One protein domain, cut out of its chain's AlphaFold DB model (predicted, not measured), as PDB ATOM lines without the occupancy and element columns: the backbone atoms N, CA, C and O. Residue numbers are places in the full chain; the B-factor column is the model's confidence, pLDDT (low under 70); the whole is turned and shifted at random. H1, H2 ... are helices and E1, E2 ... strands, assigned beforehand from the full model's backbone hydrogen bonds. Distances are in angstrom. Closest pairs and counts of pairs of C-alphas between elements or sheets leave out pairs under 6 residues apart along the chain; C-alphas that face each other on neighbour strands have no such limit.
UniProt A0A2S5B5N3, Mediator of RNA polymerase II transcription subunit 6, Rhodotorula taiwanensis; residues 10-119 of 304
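Overview. This is residues 10 to 119 of the 304 residues of the protein "Mediator of RNA polymerase II transcription subunit 6" of Rhodotorula taiwanensis (UniProt A0A2S5B5N3). A strongly twisted wall of four antiparallel strands has H2 packed across one face, while H3 and H4 meet it by E1, where H3 reaches the sheet with residues 45 to 47 and its remainder leads away. H1 lies beyond H2, off the sheet, and the face of the sheet away from H2 is bare. The printed part has 110 residues with four named helices followed by four named strands, H1 H2 H3 H4 E1 E2 E3 E4, and the sheet's order is E1 E2 E3 E4. The class is mixed, helices and strands; the whole is compact, with a radius of gyration of the C-alphas of 13.6 A and spans of 39 by 37 by 22 A.

Along the chain. H1 is residues 13 to 18, beginning at C-alpha 13 at (-32.192, 4.198, 10.475). H2 is residues 27 to 35, 12.5 A long from first to last C-alpha, and H3, the longest helix, is residues 45 to 57, 17.2 A. H4 is residues 65 to 69. E1, residues 74 to 83, starts at C-alpha 74 at (-4.107, -0.661, 21.070) and is 26.9 A long. E2 is residues 87 to 95, 24.7 A, and E3 is residues 101 to 110, 25.3 A, and bends by 67 degrees at residue 104. E4, residues 113 to 117, is 12.4 A long and ends at C-alpha 117 at (-12.311, 7.723, 3.912).

Arrangement. The strands form a meander, each the antiparallel neighbour of the one before, and E1 and E2, E2 and E3, and E3 and E4 are hairpins. N 76 and O 93 of E1 and E2 are 2.9 A apart, N 90 and O 107 of E2 and E3 2.8 A, and N 110 and O 113 of E3 and E4 2.8 A, each within hydrogen-bond range. H2 is on the sheet at a height over the sheet of 8.7 A and runs across the strands, at 71 degrees to E2 on the local plane. The closest C-alphas of H2 and E1 are those of Arg 27 and Ala 82, 6.7 A apart. H3 and H4 only graze the sheet. H3 touches H4 with residues 45 to 49 alone, the closest C-alphas being those of Ser 45 and Leu 69, 6.9 A apart. H1 is close to H2 but not clearly touching: the closest C-alphas, of Phe 15 and Tyr 33, are 7.2 A apart. In H1, H2, H3 and H4 every O i to N i+4 pair is within hydrogen-bond range.

Size, cuts and confidence. The two C-alphas farthest apart are those of Leu 17 and Ser 97, at 38.8 A. The printed part has no cut and no long link. The mean pLDDT of the printed part is 91.1, and no printed residue is under 70.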
ATOM      1  N   TRP A  10     -22.775   2.399   5.147       95.19
ATOM      2  CA  TRP A  10     -23.571   1.814   6.224       95.19
ATOM      3  C   TRP A  10     -24.471   2.860   6.878       95.19
ATOM      4  O   TRP A  10     -24.063   4.003   7.089       95.19
ATOM      5  N   ARG A  11     -25.699   2.454   7.209       94.88
ATOM      6  CA  ARG A  11     -26.692   3.267   7.915       94.88
ATOM      7  C   ARG A  11     -27.588   2.358   8.759       94.88
ATOM      8  O   ARG A  11     -27.998   1.310   8.270       94.88
ATOM      9  N   ALA A  12     -27.934   2.798   9.966       93.88
ATOM     10  CA  ALA A  12     -28.924   2.168  10.842       93.88
ATOM     11  C   ALA A  12     -30.061   3.166  11.143       93.88
ATOM     12  O   ALA A  12     -29.988   3.919  12.122       93.88
ATOM     13  N   PRO A  13     -31.092   3.254  10.282       92.31
ATOM     14  CA  PRO A  13     -32.192   4.198  10.475       92.31
ATOM     15  C   PRO A  13     -32.976   3.951  11.772       92.31
ATOM     16  O   PRO A  13     -33.452   4.905  12.376       92.31
ATOM     17  N   GLU A  14     -33.071   2.708  12.241       92.75
ATOM     18  CA  GLU A  14     -33.746   2.337  13.486       92.75
ATOM     19  C   GLU A  14     -33.135   3.016  14.717       92.75
ATOM     20  O   GLU A  14     -33.861   3.472  15.597       92.75
ATOM     21  N   PHE A  15     -31.808   3.157  14.746       92.19
ATOM     22  CA  PHE A  15     -31.117   3.854  15.827       92.19
ATOM     23  C   PHE A  15     -31.401   5.356  15.781       92.19
ATOM     24  O   PHE A  15     -31.666   5.979  16.807       92.19
ATOM     25  N   LEU A  16     -31.385   5.939  14.579       90.44
ATOM     26  CA  LEU A  16     -31.663   7.363  14.395       90.44
ATOM     27  C   LEU A  16     -33.099   7.708  14.806       90.44
ATOM     28  O   LEU A  16     -33.307   8.735  15.436       90.44
ATOM     29  N   LEU A  17     -34.070   6.833  14.527       91.81
ATOM     30  CA  LEU A  17     -35.465   7.010  14.947       91.81
ATOM     31  C   LEU A  17     -35.668   6.862  16.461       91.81
ATOM     32  O   LEU A  17     -36.570   7.484  17.015       91.81
ATOM     33  N   ALA A  18     -34.847   6.049  17.130       90.88
ATOM     34  CA  ALA A  18     -34.878   5.919  18.585       90.88
ATOM     35  C   ALA A  18     -34.301   7.154  19.303       90.88
ATOM     36  O   ALA A  18     -34.573   7.366  20.485       90.88
ATOM     37  N   CYS A  19     -33.513   7.977  18.603       86.75
ATOM     38  CA  CYS A  19     -32.981   9.215  19.158       86.75
ATOM     39  C   CYS A  19     -34.105  10.259  19.315       86.75
ATOM     40  O   CYS A  19     -34.874  10.458  18.373       86.75
ATOM     41  N   PRO A  20     -34.161  11.016  20.430       81.12
ATOM     42  CA  PRO A  20     -35.226  11.995  20.683       81.12
ATOM     43  C   PRO A  20     -35.411  13.042  19.575       81.12
ATOM     44  O   PRO A  20     -36.523  13.486  19.312       81.12
ATOM     45  N   THR A  21     -34.313  13.429  18.922       79.69
ATOM     46  CA  THR A  21     -34.281  14.469  17.879       79.69
ATOM     47  C   THR A  21     -34.261  13.881  16.462       79.69
ATOM     48  O   THR A  21     -34.229  14.625  15.486       79.69
ATOM     49  N   GLY A  22     -34.221  12.553  16.309       80.50
ATOM     50  CA  GLY A  22     -34.069  11.900  15.001       80.50
ATOM     51  C   GLY A  22     -32.684  12.058  14.349       80.50
ATOM     52  O   GLY A  22     -32.461  11.573  13.239       80.50
ATOM     53  N   THR A  23     -31.748  12.750  15.007       86.06
ATOM     54  CA  THR A  23     -30.423  13.098  14.479       86.06
ATOM     55  C   THR A  23     -29.323  12.870  15.515       86.06
ATOM     56  O   THR A  23     -29.573  12.768  16.720       86.06
ATOM     57  N   LEU A  24     -28.075  12.790  15.044       87.81
ATOM     58  CA  LEU A  24     -26.904  12.641  15.905       87.81
ATOM     59  C   LEU A  24     -26.542  14.007  16.515       87.81
ATOM     60  O   LEU A  24     -25.810  14.786  15.913       87.81
ATOM     61  N   ALA A  25     -27.077  14.315  17.698       86.44
ATOM     62  CA  ALA A  25     -26.882  15.619  18.343       86.44
ATOM     63  C   ALA A  25     -25.532  15.765  19.073       86.44
ATOM     64  O   ALA A  25     -25.008  16.870  19.200       86.44
ATOM     65  N   SER A  26     -24.953  14.653  19.539       89.75
ATOM     66  CA  SER A  26     -23.787  14.646  20.430       89.75
ATOM     67  C   SER A  26     -22.674  13.737  19.921       89.75
ATOM     68  O   SER A  26     -22.923  12.706  19.298       89.75
ATOM     69  N   ARG A  27     -21.428  14.081  20.269       90.94
ATOM     70  CA  ARG A  27     -20.222  13.288  19.973       90.94
ATOM     71  C   ARG A  27     -20.313  11.856  20.520       90.94
ATOM     72  O   ARG A  27     -20.022  10.911  19.793       90.94
ATOM     73  N   SER A  28     -20.736  11.695  21.773       89.12
ATOM     74  CA  SER A  28     -20.900  10.383  22.422       89.12
ATOM     75  C   SER A  28     -21.888   9.493  21.662       89.12
ATOM     76  O   SER A  28     -21.578   8.348  21.332       89.12
ATOM     77  N   LEU A  29     -23.036  10.062  21.290       90.81
ATOM     78  CA  LEU A  29     -24.091   9.386  20.541       90.81
ATOM     79  C   LEU A  29     -23.654   9.039  19.107       90.81
ATOM     80  O   LEU A  29     -23.955   7.955  18.614       90.81
ATOM     81  N   ALA A  30     -22.864   9.896  18.455       92.75
ATOM     82  CA  ALA A  30     -22.254   9.576  17.163       92.75
ATOM     83  C   ALA A  30     -21.281   8.382  17.254       92.75
ATOM     84  O   ALA A  30     -21.246   7.546  16.351       92.75
ATOM     85  N   LEU A  31     -20.517   8.252  18.348       92.31
ATOM     86  CA  LEU A  31     -19.632   7.101  18.561       92.31
ATOM     87  C   LEU A  31     -20.405   5.827  18.942       92.31
ATOM     88  O   LEU A  31     -19.988   4.714  18.617       92.31
ATOM     89  N   GLU A  32     -21.520   5.954  19.659       92.06
ATOM     90  CA  GLU A  32     -22.455   4.846  19.893       92.06
ATOM     91  C   GLU A  32     -23.036   4.334  18.574       92.06
ATOM     92  O   GLU A  32     -22.892   3.151  18.263       92.06
ATOM     93  N   TYR A  33     -23.546   5.239  17.740       94.50
ATOM     94  CA  TYR A  33     -24.021   4.925  16.398       94.50
ATOM     95  C   TYR A  33     -22.946   4.237  15.548       94.50
ATOM     96  O   TYR A  33     -23.190   3.192  14.943       94.50
ATOM     97  N   PHE A  34     -21.715   4.761  15.559       95.44
ATOM     98  CA  PHE A  34     -20.592   4.157  14.843       95.44
ATOM     99  C   PHE A  34     -20.274   2.734  15.323       95.44
ATOM    100  O   PHE A  34     -19.845   1.909  14.520       95.44
ATOM    101  N   SER A  35     -20.509   2.406  16.597       93.88
ATOM    102  CA  SER A  35     -20.197   1.075  17.141       93.88
ATOM    103  C   SER A  35     -21.088  -0.056  16.628       93.88
ATOM    104  O   SER A  35     -20.694  -1.221  16.682       93.88
ATOM    105  N   LEU A  36     -22.257   0.289  16.085       93.81
ATOM    106  CA  LEU A  36     -23.142  -0.647  15.393       93.81
ATOM    107  C   LEU A  36     -22.663  -0.945  13.964       93.81
ATOM    108  O   LEU A  36     -23.087  -1.931  13.359       93.81
ATOM    109  N   SER A  37     -21.777  -0.107  13.422       94.00
ATOM    110  CA  SER A  37     -21.287  -0.244  12.057       94.00
ATOM    111  C   SER A  37     -20.293  -1.406  11.910       94.00
ATOM    112  O   SER A  37     -19.540  -1.709  12.839       94.00
ATOM    113  N   PRO A  38     -20.200  -2.028  10.718       92.88
ATOM    114  CA  PRO A  38     -19.201  -3.064  10.435       92.88
ATOM    115  C   PRO A  38     -17.760  -2.529  10.432       92.88
ATOM    116  O   PRO A  38     -16.813  -3.312  10.426       92.88
ATOM    117  N   PHE A  39     -17.581  -1.205  10.424       93.31
ATOM    118  CA  PHE A  39     -16.274  -0.555  10.508       93.31
ATOM    119  C   PHE A  39     -15.709  -0.549  11.931       93.31
ATOM    120  O   PHE A  39     -14.499  -0.378  12.119       93.31
ATOM    121  N   PHE A  40     -16.572  -0.721  12.935       94.56
ATOM    122  CA  PHE A  40     -16.167  -0.738  14.327       94.56
ATOM    123  C   PHE A  40     -15.566  -2.088  14.712       94.56
ATOM    124  O   PHE A  40     -16.165  -3.150  14.543       94.56
ATOM    125  N   ASP A  41     -14.366  -2.034  15.280       93.62
ATOM    126  CA  ASP A  41     -13.685  -3.219  15.781       93.62
ATOM    127  C   ASP A  41     -14.133  -3.516  17.216       93.62
ATOM    128  O   ASP A  41     -13.876  -2.736  18.138       93.62
ATOM    129  N   LYS A  42     -14.774  -4.669  17.425       92.31
ATOM    130  CA  LYS A  42     -15.231  -5.115  18.751       92.31
ATOM    131  C   LYS A  42     -14.079  -5.473  19.695       92.31
ATOM    132  O   LYS A  42     -14.299  -5.545  20.898       92.31
ATOM    133  N   ALA A  43     -12.867  -5.679  19.175       92.88
ATOM    134  CA  ALA A  43     -11.665  -5.879  19.980       92.88
ATOM    135  C   ALA A  43     -10.989  -4.555  20.397       92.88
ATOM    136  O   ALA A  43     -10.004  -4.584  21.138       92.88
ATOM    137  N   SER A  44     -11.499  -3.403  19.939       94.19
ATOM    138  CA  SER A  44     -10.933  -2.083  20.245       94.19
ATOM    139  C   SER A  44     -10.979  -1.735  21.734       94.19
ATOM    140  O   SER A  44     -11.827  -2.216  22.492       94.19
ATOM    141  N   SER A  45     -10.093  -0.826  22.144       94.56
ATOM    142  CA  SER A  45     -10.054  -0.286  23.507       94.56
ATOM    143  C   SER A  45     -11.380   0.380  23.888       94.56
ATOM    144  O   SER A  45     -11.822   0.259  25.025       94.56
ATOM    145  N   ASN A  46     -12.078   0.994  22.926       93.69
ATOM    146  CA  ASN A  46     -13.403   1.583  23.126       93.69
ATOM    147  C   ASN A  46     -14.448   0.547  23.559       93.69
ATOM    148  O   ASN A  46     -15.250   0.821  24.448       93.69
ATOM    149  N   ALA A  47     -14.453  -0.638  22.944       92.75
ATOM    150  CA  ALA A  47     -15.396  -1.697  23.299       92.75
ATOM    151  C   ALA A  47     -15.129  -2.228  24.716       92.75
ATOM    152  O   ALA A  47     -16.061  -2.436  25.492       92.75
ATOM    153  N   GLN A  48     -13.851  -2.384  25.070       93.38
ATOM    154  CA  GLN A  48     -13.440  -2.794  26.414       93.38
ATOM    155  C   GLN A  48     -13.820  -1.742  27.460       93.38
ATOM    156  O   GLN A  48     -14.400  -2.086  28.488       93.38
ATOM    157  N   LEU A  49     -13.566  -0.462  27.172       92.06
ATOM    158  CA  LEU A  49     -13.930   0.655  28.038       92.06
ATOM    159  C   LEU A  49     -15.445   0.716  28.267       92.06
ATOM    160  O   LEU A  49     -15.886   0.812  29.409       92.06
ATOM    161  N   ARG A  50     -16.251   0.589  27.206       90.19
ATOM    162  CA  ARG A  50     -17.717   0.576  27.316       90.19
ATOM    163  C   ARG A  50     -18.212  -0.578  28.175       90.19
ATOM    164  O   ARG A  50     -19.018  -0.356  29.072       90.19
ATOM    165  N   MET A  51     -17.678  -1.782  27.970       90.06
ATOM    166  CA  MET A  51     -18.013  -2.939  28.801       90.06
ATOM    167  C   MET A  51     -17.685  -2.679  30.281       90.06
ATOM    168  O   MET A  51     -18.512  -2.924  31.154       90.06
ATOM    169  N   GLN A  52     -16.505  -2.124  30.577       90.75
ATOM    170  CA  GLN A  52     -16.097  -1.807  31.949       90.75
ATOM    171  C   GLN A  52     -16.976  -0.729  32.595       90.75
ATOM    172  O   GLN A  52     -17.356  -0.877  33.758       90.75
ATOM    173  N   MET A  53     -17.320   0.329  31.858       87.94
ATOM    174  CA  MET A  53     -18.147   1.434  32.355       87.94
ATOM    175  C   MET A  53     -19.602   1.014  32.581       87.94
ATOM    176  O   MET A  53     -20.193   1.406  33.589       87.94
ATOM    177  N   MET A  54     -20.150   0.142  31.726       86.62
ATOM    178  CA  MET A  54     -21.483  -0.439  31.926       86.62
ATOM    179  C   MET A  54     -21.576  -1.206  33.251       86.62
ATOM    180  O   MET A  54     -22.544  -1.026  33.984       86.62
ATOM    181  N   PHE A  55     -20.559  -2.002  33.603       86.25
ATOM    182  CA  PHE A  55     -20.550  -2.739  34.873       86.25
ATOM    183  C   PHE A  55     -20.153  -1.890  36.088       86.25
ATOM    184  O   PHE A  55     -20.674  -2.114  37.176       86.25
ATOM    185  N   SER A  56     -19.234  -0.932  35.930       85.31
ATOM    186  CA  SER A  56     -18.646  -0.203  37.070       85.31
ATOM    187  C   SER A  56     -19.411   1.062  37.456       85.31
ATOM    188  O   SER A  56     -19.435   1.427  38.629       85.31
ATOM    189  N   ARG A  57     -19.996   1.766  36.479       76.06
ATOM    190  CA  ARG A  57     -20.623   3.089  36.661       76.06
ATOM    191  C   ARG A  57     -22.082   3.157  36.212       76.06
ATOM    192  O   ARG A  57     -22.694   4.210  36.346       76.06
ATOM    193  N   GLY A  58     -22.647   2.057  35.714       77.88
ATOM    194  CA  GLY A  58     -24.044   2.003  35.278       77.88
ATOM    195  C   GLY A  58     -24.328   2.743  33.967       77.88
ATOM    196  O   GLY A  58     -25.490   2.986  33.662       77.88
ATOM    197  N   GLY A  59     -23.298   3.101  33.191       77.38
ATOM    198  CA  GLY A  59     -23.457   3.788  31.908       77.38
ATOM    199  C   GLY A  59     -22.219   4.570  31.468       77.38
ATOM    200  O   GLY A  59     -21.212   4.615  32.175       77.38
ATOM    201  N   MET A  60     -22.313   5.180  30.282       78.25
ATOM    202  CA  MET A  60     -21.267   6.026  29.683       78.25
ATOM    203  C   MET A  60     -21.548   7.535  29.840       78.25
ATOM    204  O   MET A  60     -20.784   8.365  29.349       78.25
ATOM    205  N   ASP A  61     -22.639   7.909  30.512       77.19
ATOM    206  CA  ASP A  61     -23.056   9.308  30.632       77.19
ATOM    207  C   ASP A  61     -22.061  10.143  31.447       77.19
ATOM    208  O   ASP A  61     -21.689   9.803  32.571       77.19
ATOM    209  N   GLY A  62     -21.625  11.263  30.861       77.25
ATOM    210  CA  GLY A  62     -20.715  12.224  31.492       77.25
ATOM    211  C   GLY A  62     -19.254  11.774  31.603       77.25
ATOM    212  O   GLY A  62     -18.461  12.460  32.246       77.25
ATOM    213  N   VAL A  63     -18.878  10.641  31.001       81.88
ATOM    214  CA  VAL A  63     -17.485  10.171  30.974       81.88
ATOM    215  C   VAL A  63     -16.754  10.791  29.786       81.88
ATOM    216  O   VAL A  63     -17.196  10.672  28.645       81.88
ATOM    217  N   ASP A  64     -15.604  11.412  30.051       85.31
ATOM    218  CA  ASP A  64     -14.694  11.829  28.987       85.31
ATOM    219  C   ASP A  64     -13.966  10.602  28.421       85.31
ATOM    220  O   ASP A  64     -12.978  10.112  28.976       85.31
ATOM    221  N   GLU A  65     -14.509  10.061  27.330       84.94
ATOM    222  CA  GLU A  65     -14.012   8.833  26.709       84.94
ATOM    223  C   GLU A  65     -12.545   8.968  26.268       84.94
ATOM    224  O   GLU A  65     -11.786   8.008  26.372       84.94
ATOM    225  N   GLU A  66     -12.114  10.147  25.804       86.25
ATOM    226  CA  GLU A  66     -10.754  10.346  25.282       86.25
ATOM    227  C   GLU A  66      -9.702  10.302  26.401       86.25
ATOM    228  O   GLU A  66      -8.632   9.716  26.219       86.25
ATOM    229  N   ALA A  67     -10.035  10.830  27.582       88.50
ATOM    230  CA  ALA A  67      -9.174  10.767  28.760       88.50
ATOM    231  C   ALA A  67      -9.017   9.331  29.290       88.50
ATOM    232  O   ALA A  67      -7.911   8.905  29.629       88.50
ATOM    233  N   GLU A  68     -10.101   8.553  29.328       89.56
ATOM    234  CA  GLU A  68     -10.043   7.160  29.790       89.56
ATOM    235  C   GLU A  68      -9.317   6.252  28.794       89.56
ATOM    236  O   GLU A  68      -8.581   5.348  29.198       89.56
ATOM    237  N   LEU A  69      -9.439   6.526  27.491       89.81
ATOM    238  CA  LEU A  69      -8.706   5.801  26.455       89.81
ATOM    239  C   LEU A  69      -7.183   5.945  26.602       89.81
ATOM    240  O   LEU A  69      -6.458   5.017  26.237       89.81
ATOM    241  N   ALA A  70      -6.672   7.044  27.177       89.94
ATOM    242  CA  ALA A  70      -5.233   7.254  27.405       89.94
ATOM    243  C   ALA A  70      -4.593   6.181  28.303       89.94
ATOM    244  O   ALA A  70      -3.385   5.949  28.246       89.94
ATOM    245  N   ARG A  71      -5.409   5.495  29.110       90.69
ATOM    246  CA  ARG A  71      -4.989   4.415  30.011       90.69
ATOM    247  C   ARG A  71      -4.808   3.081  29.289       90.69
ATOM    248  O   ARG A  71      -4.183   2.175  29.839       90.69
ATOM    249  N   PHE A  72      -5.349   2.955  28.079       91.06
ATOM    250  CA  PHE A  72      -5.285   1.751  27.260       91.06
ATOM    251  C   PHE A  72      -4.281   1.917  26.116       91.06
ATOM    252  O   PHE A  72      -4.013   3.014  25.631       91.06
ATOM    253  N   THR A  73      -3.743   0.793  25.655       92.62
ATOM    254  CA  THR A  73      -2.924   0.710  24.442       92.62
ATOM    255  C   THR A  73      -3.623  -0.193  23.431       92.62
ATOM    256  O   THR A  73      -4.347  -1.118  23.804       92.62
ATOM    257  N   GLY A  74      -3.443   0.084  22.139       93.50
ATOM    258  CA  GLY A  74      -4.107  -0.661  21.070       93.50
ATOM    259  C   GLY A  74      -4.871   0.219  20.088       93.50
ATOM    260  O   GLY A  74      -4.491   1.359  19.827       93.50
ATOM    261  N   ILE A  75      -5.901  -0.357  19.468       95.38
ATOM    262  CA  ILE A  75      -6.735   0.328  18.475       95.38
ATOM    263  C   ILE A  75      -7.859   1.058  19.197       95.38
ATOM    264  O   ILE A  75      -8.634   0.443  19.929       95.38
ATOM    265  N   GLU A  76      -7.980   2.346  18.917       95.19
ATOM    266  CA  GLU A  76      -9.033   3.201  19.445       95.19
ATOM    267  C   GLU A  76      -9.723   3.983  18.326       95.19
ATOM    268  O   GLU A  76      -9.167   4.214  17.245       95.19
ATOM    269  N   PHE A  77     -10.951   4.402  18.605       95.56
ATOM    270  CA  PHE A  77     -11.739   5.262  17.736       95.56
ATOM    271  C   PHE A  77     -12.028   6.565  18.467       95.56
ATOM    272  O   PHE A  77     -12.631   6.565  19.536       95.56
ATOM    273  N   VAL A  78     -11.593   7.677  17.884       94.38
ATOM    274  CA  VAL A  78     -11.765   9.009  18.468       94.38
ATOM    275  C   VAL A  78     -12.376   9.926  17.426       94.38
ATOM    276  O   VAL A  78     -11.967   9.913  16.264       94.38
ATOM    277  N   ILE A  79     -13.336  10.749  17.835       94.69
ATOM    278  CA  ILE A  79     -13.909  11.774  16.964       94.69
ATOM    279  C   ILE A  79     -12.910  12.938  16.876       94.69
ATOM    280  O   ILE A  79     -12.607  13.604  17.857       94.69
ATOM    281  N   ALA A  80     -12.335  13.170  15.705       93.44
ATOM    282  CA  ALA A  80     -11.387  14.262  15.500       93.44
ATOM    283  C   ALA A  80     -12.104  15.606  15.338       93.44
ATOM    284  O   ALA A  80     -11.642  16.623  15.844       93.44
ATOM    285  N   HIS A  81     -13.245  15.596  14.652       94.19
ATOM    286  CA  HIS A  81     -14.041  16.786  14.391       94.19
ATOM    287  C   HIS A  81     -15.529  16.438  14.436       94.19
ATOM    288  O   HIS A  81     -15.931  15.362  13.988       94.19
ATOM    289  N   ALA A  82     -16.333  17.340  14.988       93.75
ATOM    290  CA  ALA A  82     -17.770  17.177  15.126       93.75
ATOM    291  C   ALA A  82     -18.470  18.487  14.760       93.75
ATOM    292  O   ALA A  82     -18.190  19.522  15.361       93.75
ATOM    293  N   GLN A  83     -19.402  18.401  13.819       94.00
ATOM    294  CA  GLN A  83     -20.333  19.452  13.438       94.00
ATOM    295  C   GLN A  83     -21.744  18.843  13.447       94.00
ATOM    296  O   GLN A  83     -22.220  18.356  12.418       94.00
ATOM    297  N   PRO A  84     -22.404  18.797  14.618       89.75
ATOM    298  CA  PRO A  84     -23.764  18.283  14.713       89.75
ATOM    299  C   PRO A  84     -24.756  19.165  13.934       89.75
ATOM    300  O   PRO A  84     -24.614  20.389  13.974       89.75
ATOM    301  N   PRO A  85     -25.782  18.584  13.281       87.25
ATOM    302  CA  PRO A  85     -26.064  17.148  13.141       87.25
ATOM    303  C   PRO A  85     -25.429  16.492  11.896       87.25
ATOM    304  O   PRO A  85     -25.572  15.283  11.703       87.25
ATOM    305  N   ASP A  86     -24.759  17.271  11.047       89.69
ATOM    306  CA  ASP A  86     -24.495  16.893   9.656       89.69
ATOM    307  C   ASP A  86     -23.227  16.051   9.470       89.69
ATOM    308  O   ASP A  86     -23.227  15.112   8.666       89.69
ATOM    309  N   LEU A  87     -22.144  16.365  10.192       94.31
ATOM    310  CA  LEU A  87     -20.819  15.790   9.943       94.31
ATOM    311  C   LEU A  87     -20.078  15.409  11.227       94.31
ATOM    312  O   LEU A  87     -19.830  16.230  12.108       94.31
ATOM    313  N   PHE A  88     -19.589  14.171  11.268       96.06
ATOM    314  CA  PHE A  88     -18.632  13.710  12.274       96.06
ATOM    315  C   PHE A  88     -17.462  13.001  11.603       96.06
ATOM    316  O   PHE A  88     -17.666  12.115  10.777       96.06
ATOM    317  N   ILE A  89     -16.234  13.356  11.977       96.12
ATOM    318  CA  ILE A  89     -15.011  12.725  11.473       96.12
ATOM    319  C   ILE A  89     -14.391  11.902  12.594       96.12
ATOM    320  O   ILE A  89     -14.057  12.428  13.656       96.12
ATOM    321  N   LEU A  90     -14.203  10.612  12.346       96.56
ATOM    322  CA  LEU A  90     -13.599   9.658  13.260       96.56
ATOM    323  C   LEU A  90     -12.224   9.256  12.752       96.56
ATOM    324  O   LEU A  90     -12.052   8.907  11.589       96.56
ATOM    325  N   HIS A  91     -11.250   9.232  13.648       95.81
ATOM    326  CA  HIS A  91      -9.948   8.641  13.396       95.81
ATOM    327  C   HIS A  91      -9.882   7.282  14.077       95.81
ATOM    328  O   HIS A  91     -10.076   7.168  15.288       95.81
ATOM    329  N   LYS A  92      -9.539   6.259  13.298       95.62
ATOM    330  CA  LYS A  92      -9.018   5.008  13.835       95.62
ATOM    331  C   LYS A  92      -7.551   5.224  14.126       95.62
ATOM    332  O   LYS A  92      -6.746   5.419  13.212       95.62
ATOM    333  N   ARG A  93      -7.215   5.213  15.404       95.38
ATOM    334  CA  ARG A  93      -5.864   5.438  15.888       95.38
ATOM    335  C   ARG A  93      -5.310   4.149  16.479       95.38
ATOM    336  O   ARG A  93      -6.056   3.300  16.962       95.38
ATOM    337  N   ARG A  94      -3.995   3.986  16.416       96.12
ATOM    338  CA  ARG A  94      -3.260   2.963  17.152       96.12
ATOM    339  C   ARG A  94      -2.354   3.665  18.148       96.12
ATOM    340  O   ARG A  94      -1.429   4.379  17.754       96.12
ATOM    341  N   ARG A  95      -2.636   3.450  19.427       94.50
ATOM    342  CA  ARG A  95      -1.868   3.975  20.547       94.50
ATOM    343  C   ARG A  95      -0.806   2.964  20.969       94.50
ATOM    344  O   ARG A  95      -1.145   1.834  21.328       94.50
ATOM    345  N   THR A  96       0.458   3.380  20.925       94.06
ATOM    346  CA  THR A  96       1.609   2.572  21.376       94.06
ATOM    347  C   THR A  96       1.970   2.910  22.821       94.06
ATOM    348  O   THR A  96       2.271   2.018  23.608       94.06
ATOM    349  N   SER A  97       1.883   4.192  23.187       91.25
ATOM    350  CA  SER A  97       2.092   4.699  24.546       91.25
ATOM    351  C   SER A  97       1.029   5.755  24.882       91.25
ATOM    352  O   SER A  97       0.395   6.266  23.962       91.25
ATOM    353  N   PRO A  98       0.810   6.124  26.158       89.12
ATOM    354  CA  PRO A  98      -0.209   7.114  26.534       89.12
ATOM    355  C   PRO A  98      -0.073   8.459  25.801       89.12
ATOM    356  O   PRO A  98      -1.068   9.121  25.525       89.12
ATOM    357  N   THR A  99       1.158   8.837  25.450       90.00
ATOM    358  CA  THR A  99       1.475  10.091  24.755       90.00
ATOM    359  C   THR A  99       1.540   9.919  23.235       90.00
ATOM    360  O   THR A  99       1.274  10.861  22.493       90.00
ATOM    361  N   GLU A 100       1.890   8.728  22.742       93.94
ATOM    362  CA  GLU A 100       2.156   8.484  21.323       93.94
ATOM    363  C   GLU A 100       1.018   7.721  20.642       93.94
ATOM    364  O   GLU A 100       0.695   6.577  20.978       93.94
ATOM    365  N   THR A 101       0.430   8.354  19.627       94.38
ATOM    366  CA  THR A 101      -0.718   7.821  18.897       94.38
ATOM    367  C   THR A 101      -0.547   8.022  17.392       94.38
ATOM    368  O   THR A 101      -0.234   9.118  16.934       94.38
ATOM    369  N   THR A 102      -0.784   6.967  16.611       95.62
ATOM    370  CA  THR A 102      -0.668   6.978  15.143       95.62
ATOM    371  C   THR A 102      -2.042   6.848  14.494       95.62
ATOM    372  O   THR A 102      -2.849   6.014  14.902       95.62
ATOM    373  N   VAL A 103      -2.349   7.672  13.490       95.38
ATOM    374  CA  VAL A 103      -3.625   7.586  12.759       95.38
ATOM    375  C   VAL A 103      -3.497   6.523  11.670       95.38
ATOM    376  O   VAL A 103      -2.640   6.623  10.800       95.38
ATOM    377  N   VAL A 104      -4.345   5.497  11.732       93.44
ATOM    378  CA  VAL A 104      -4.351   4.373  10.782       93.44
ATOM    379  C   VAL A 104      -5.342   4.618   9.646       93.44
ATOM    380  O   VAL A 104      -5.106   4.203   8.518       93.44
ATOM    381  N   GLY A 105      -6.461   5.282   9.933       93.56
ATOM    382  CA  GLY A 105      -7.469   5.610   8.931       93.56
ATOM    383  C   GLY A 105      -8.528   6.555   9.476       93.56
ATOM    384  O   GLY A 105      -8.594   6.797  10.685       93.56
ATOM    385  N   ALA A 106      -9.363   7.072   8.581       95.25
ATOM    386  CA  ALA A 106     -10.444   7.980   8.923       95.25
ATOM    387  C   ALA A 106     -11.790   7.458   8.407       95.25
ATOM    388  O   ALA A 106     -11.870   6.780   7.383       95.25
ATOM    389  N   TYR A 107     -12.846   7.791   9.135       96.00
ATOM    390  CA  TYR A 107     -14.233   7.505   8.794       96.00
ATOM    391  C   TYR A 107     -15.018   8.793   8.951       96.00
ATOM    392  O   TYR A 107     -14.689   9.623   9.799       96.00
ATOM    393  N   HIS A 108     -16.053   8.967   8.148       95.31
ATOM    394  CA  HIS A 108     -16.927  10.117   8.268       95.31
ATOM    395  C   HIS A 108     -18.380   9.672   8.327       95.31
ATOM    396  O   HIS A 108     -18.788   8.733   7.641       95.31
ATOM    397  N   ILE A 109     -19.140  10.344   9.180       95.81
ATOM    398  CA  ILE A 109     -20.580  10.188   9.306       95.81
ATOM    399  C   ILE A 109     -21.195  11.438   8.695       95.81
ATOM    400  O   ILE A 109     -21.029  12.520   9.249       95.81
ATOM    401  N   LEU A 110     -21.857  11.283   7.552       94.19
ATOM    402  CA  LEU A 110     -22.533  12.352   6.823       94.19
ATOM    403  C   LEU A 110     -24.032  12.096   6.837       94.19
ATOM    404  O   LEU A 110     -24.492  11.104   6.271       94.19
ATOM    405  N   ASN A 111     -24.803  12.973   7.477       91.88
ATOM    406  CA  ASN A 111     -26.267  12.875   7.550       91.88
ATOM    407  C   ASN A 111     -26.761  11.499   8.041       91.88
ATOM    408  O   ASN A 111     -27.793  10.991   7.594       91.88
ATOM    409  N   GLY A 112     -25.993  10.844   8.919       90.44
ATOM    410  CA  GLY A 112     -26.243   9.487   9.417       90.44
ATOM    411  C   GLY A 112     -25.699   8.345   8.545       90.44
ATOM    412  O   GLY A 112     -25.825   7.192   8.932       90.44
ATOM    413  N   ASN A 113     -25.081   8.606   7.395       94.19
ATOM    414  CA  ASN A 113     -24.393   7.581   6.602       94.19
ATOM    415  C   ASN A 113     -22.925   7.502   7.007       94.19
ATOM    416  O   ASN A 113     -22.250   8.526   7.063       94.19
ATOM    417  N   VAL A 114     -22.429   6.296   7.267       95.88
ATOM    418  CA  VAL A 114     -21.031   6.050   7.625       95.88
ATOM    419  C   VAL A 114     -20.266   5.581   6.397       95.88
ATOM    420  O   VAL A 114     -20.655   4.605   5.749       95.88
ATOM    421  N   TYR A 115     -19.151   6.252   6.132       94.69
ATOM    422  CA  TYR A 115     -18.236   5.951   5.041       94.69
ATOM    423  C   TYR A 115     -16.804   5.828   5.563       94.69
ATOM    424  O   TYR A 115     -16.376   6.558   6.464       94.69
ATOM    425  N   GLN A 116     -16.036   4.934   4.947       94.69
ATOM    426  CA  GLN A 116     -14.589   4.894   5.119       94.69
ATOM    427  C   GLN A 116     -13.940   5.932   4.195       94.69
ATOM    428  O   GLN A 116     -14.229   5.974   3.002       94.69
ATOM    429  N   ALA A 117     -13.058   6.776   4.732       92.50
ATOM    430  CA  ALA A 117     -12.311   7.723   3.912       92.50
ATOM    431  C   ALA A 117     -11.143   6.994   3.215       92.50
ATOM    432  O   ALA A 117     -10.322   6.386   3.914       92.50
ATOM    433  N   PRO A 118     -11.045   7.037   1.872       92.50
ATOM    434  CA  PRO A 118      -9.929   6.432   1.154       92.50
ATOM    435  C   PRO A 118      -8.647   7.244   1.360       92.50
ATOM    436  O   PRO A 118      -8.680   8.460   1.572       92.50
ATOM    437  N   SER A 119      -7.499   6.579   1.252       92.06
ATOM    438  CA  SER A 119      -6.215   7.277   1.215       92.06
ATOM    439  C   SER A 119      -6.065   8.044  -0.101       92.06
ATOM    440  O   SER A 119      -6.489   7.578  -1.161       92.06
TER     441      SER A 119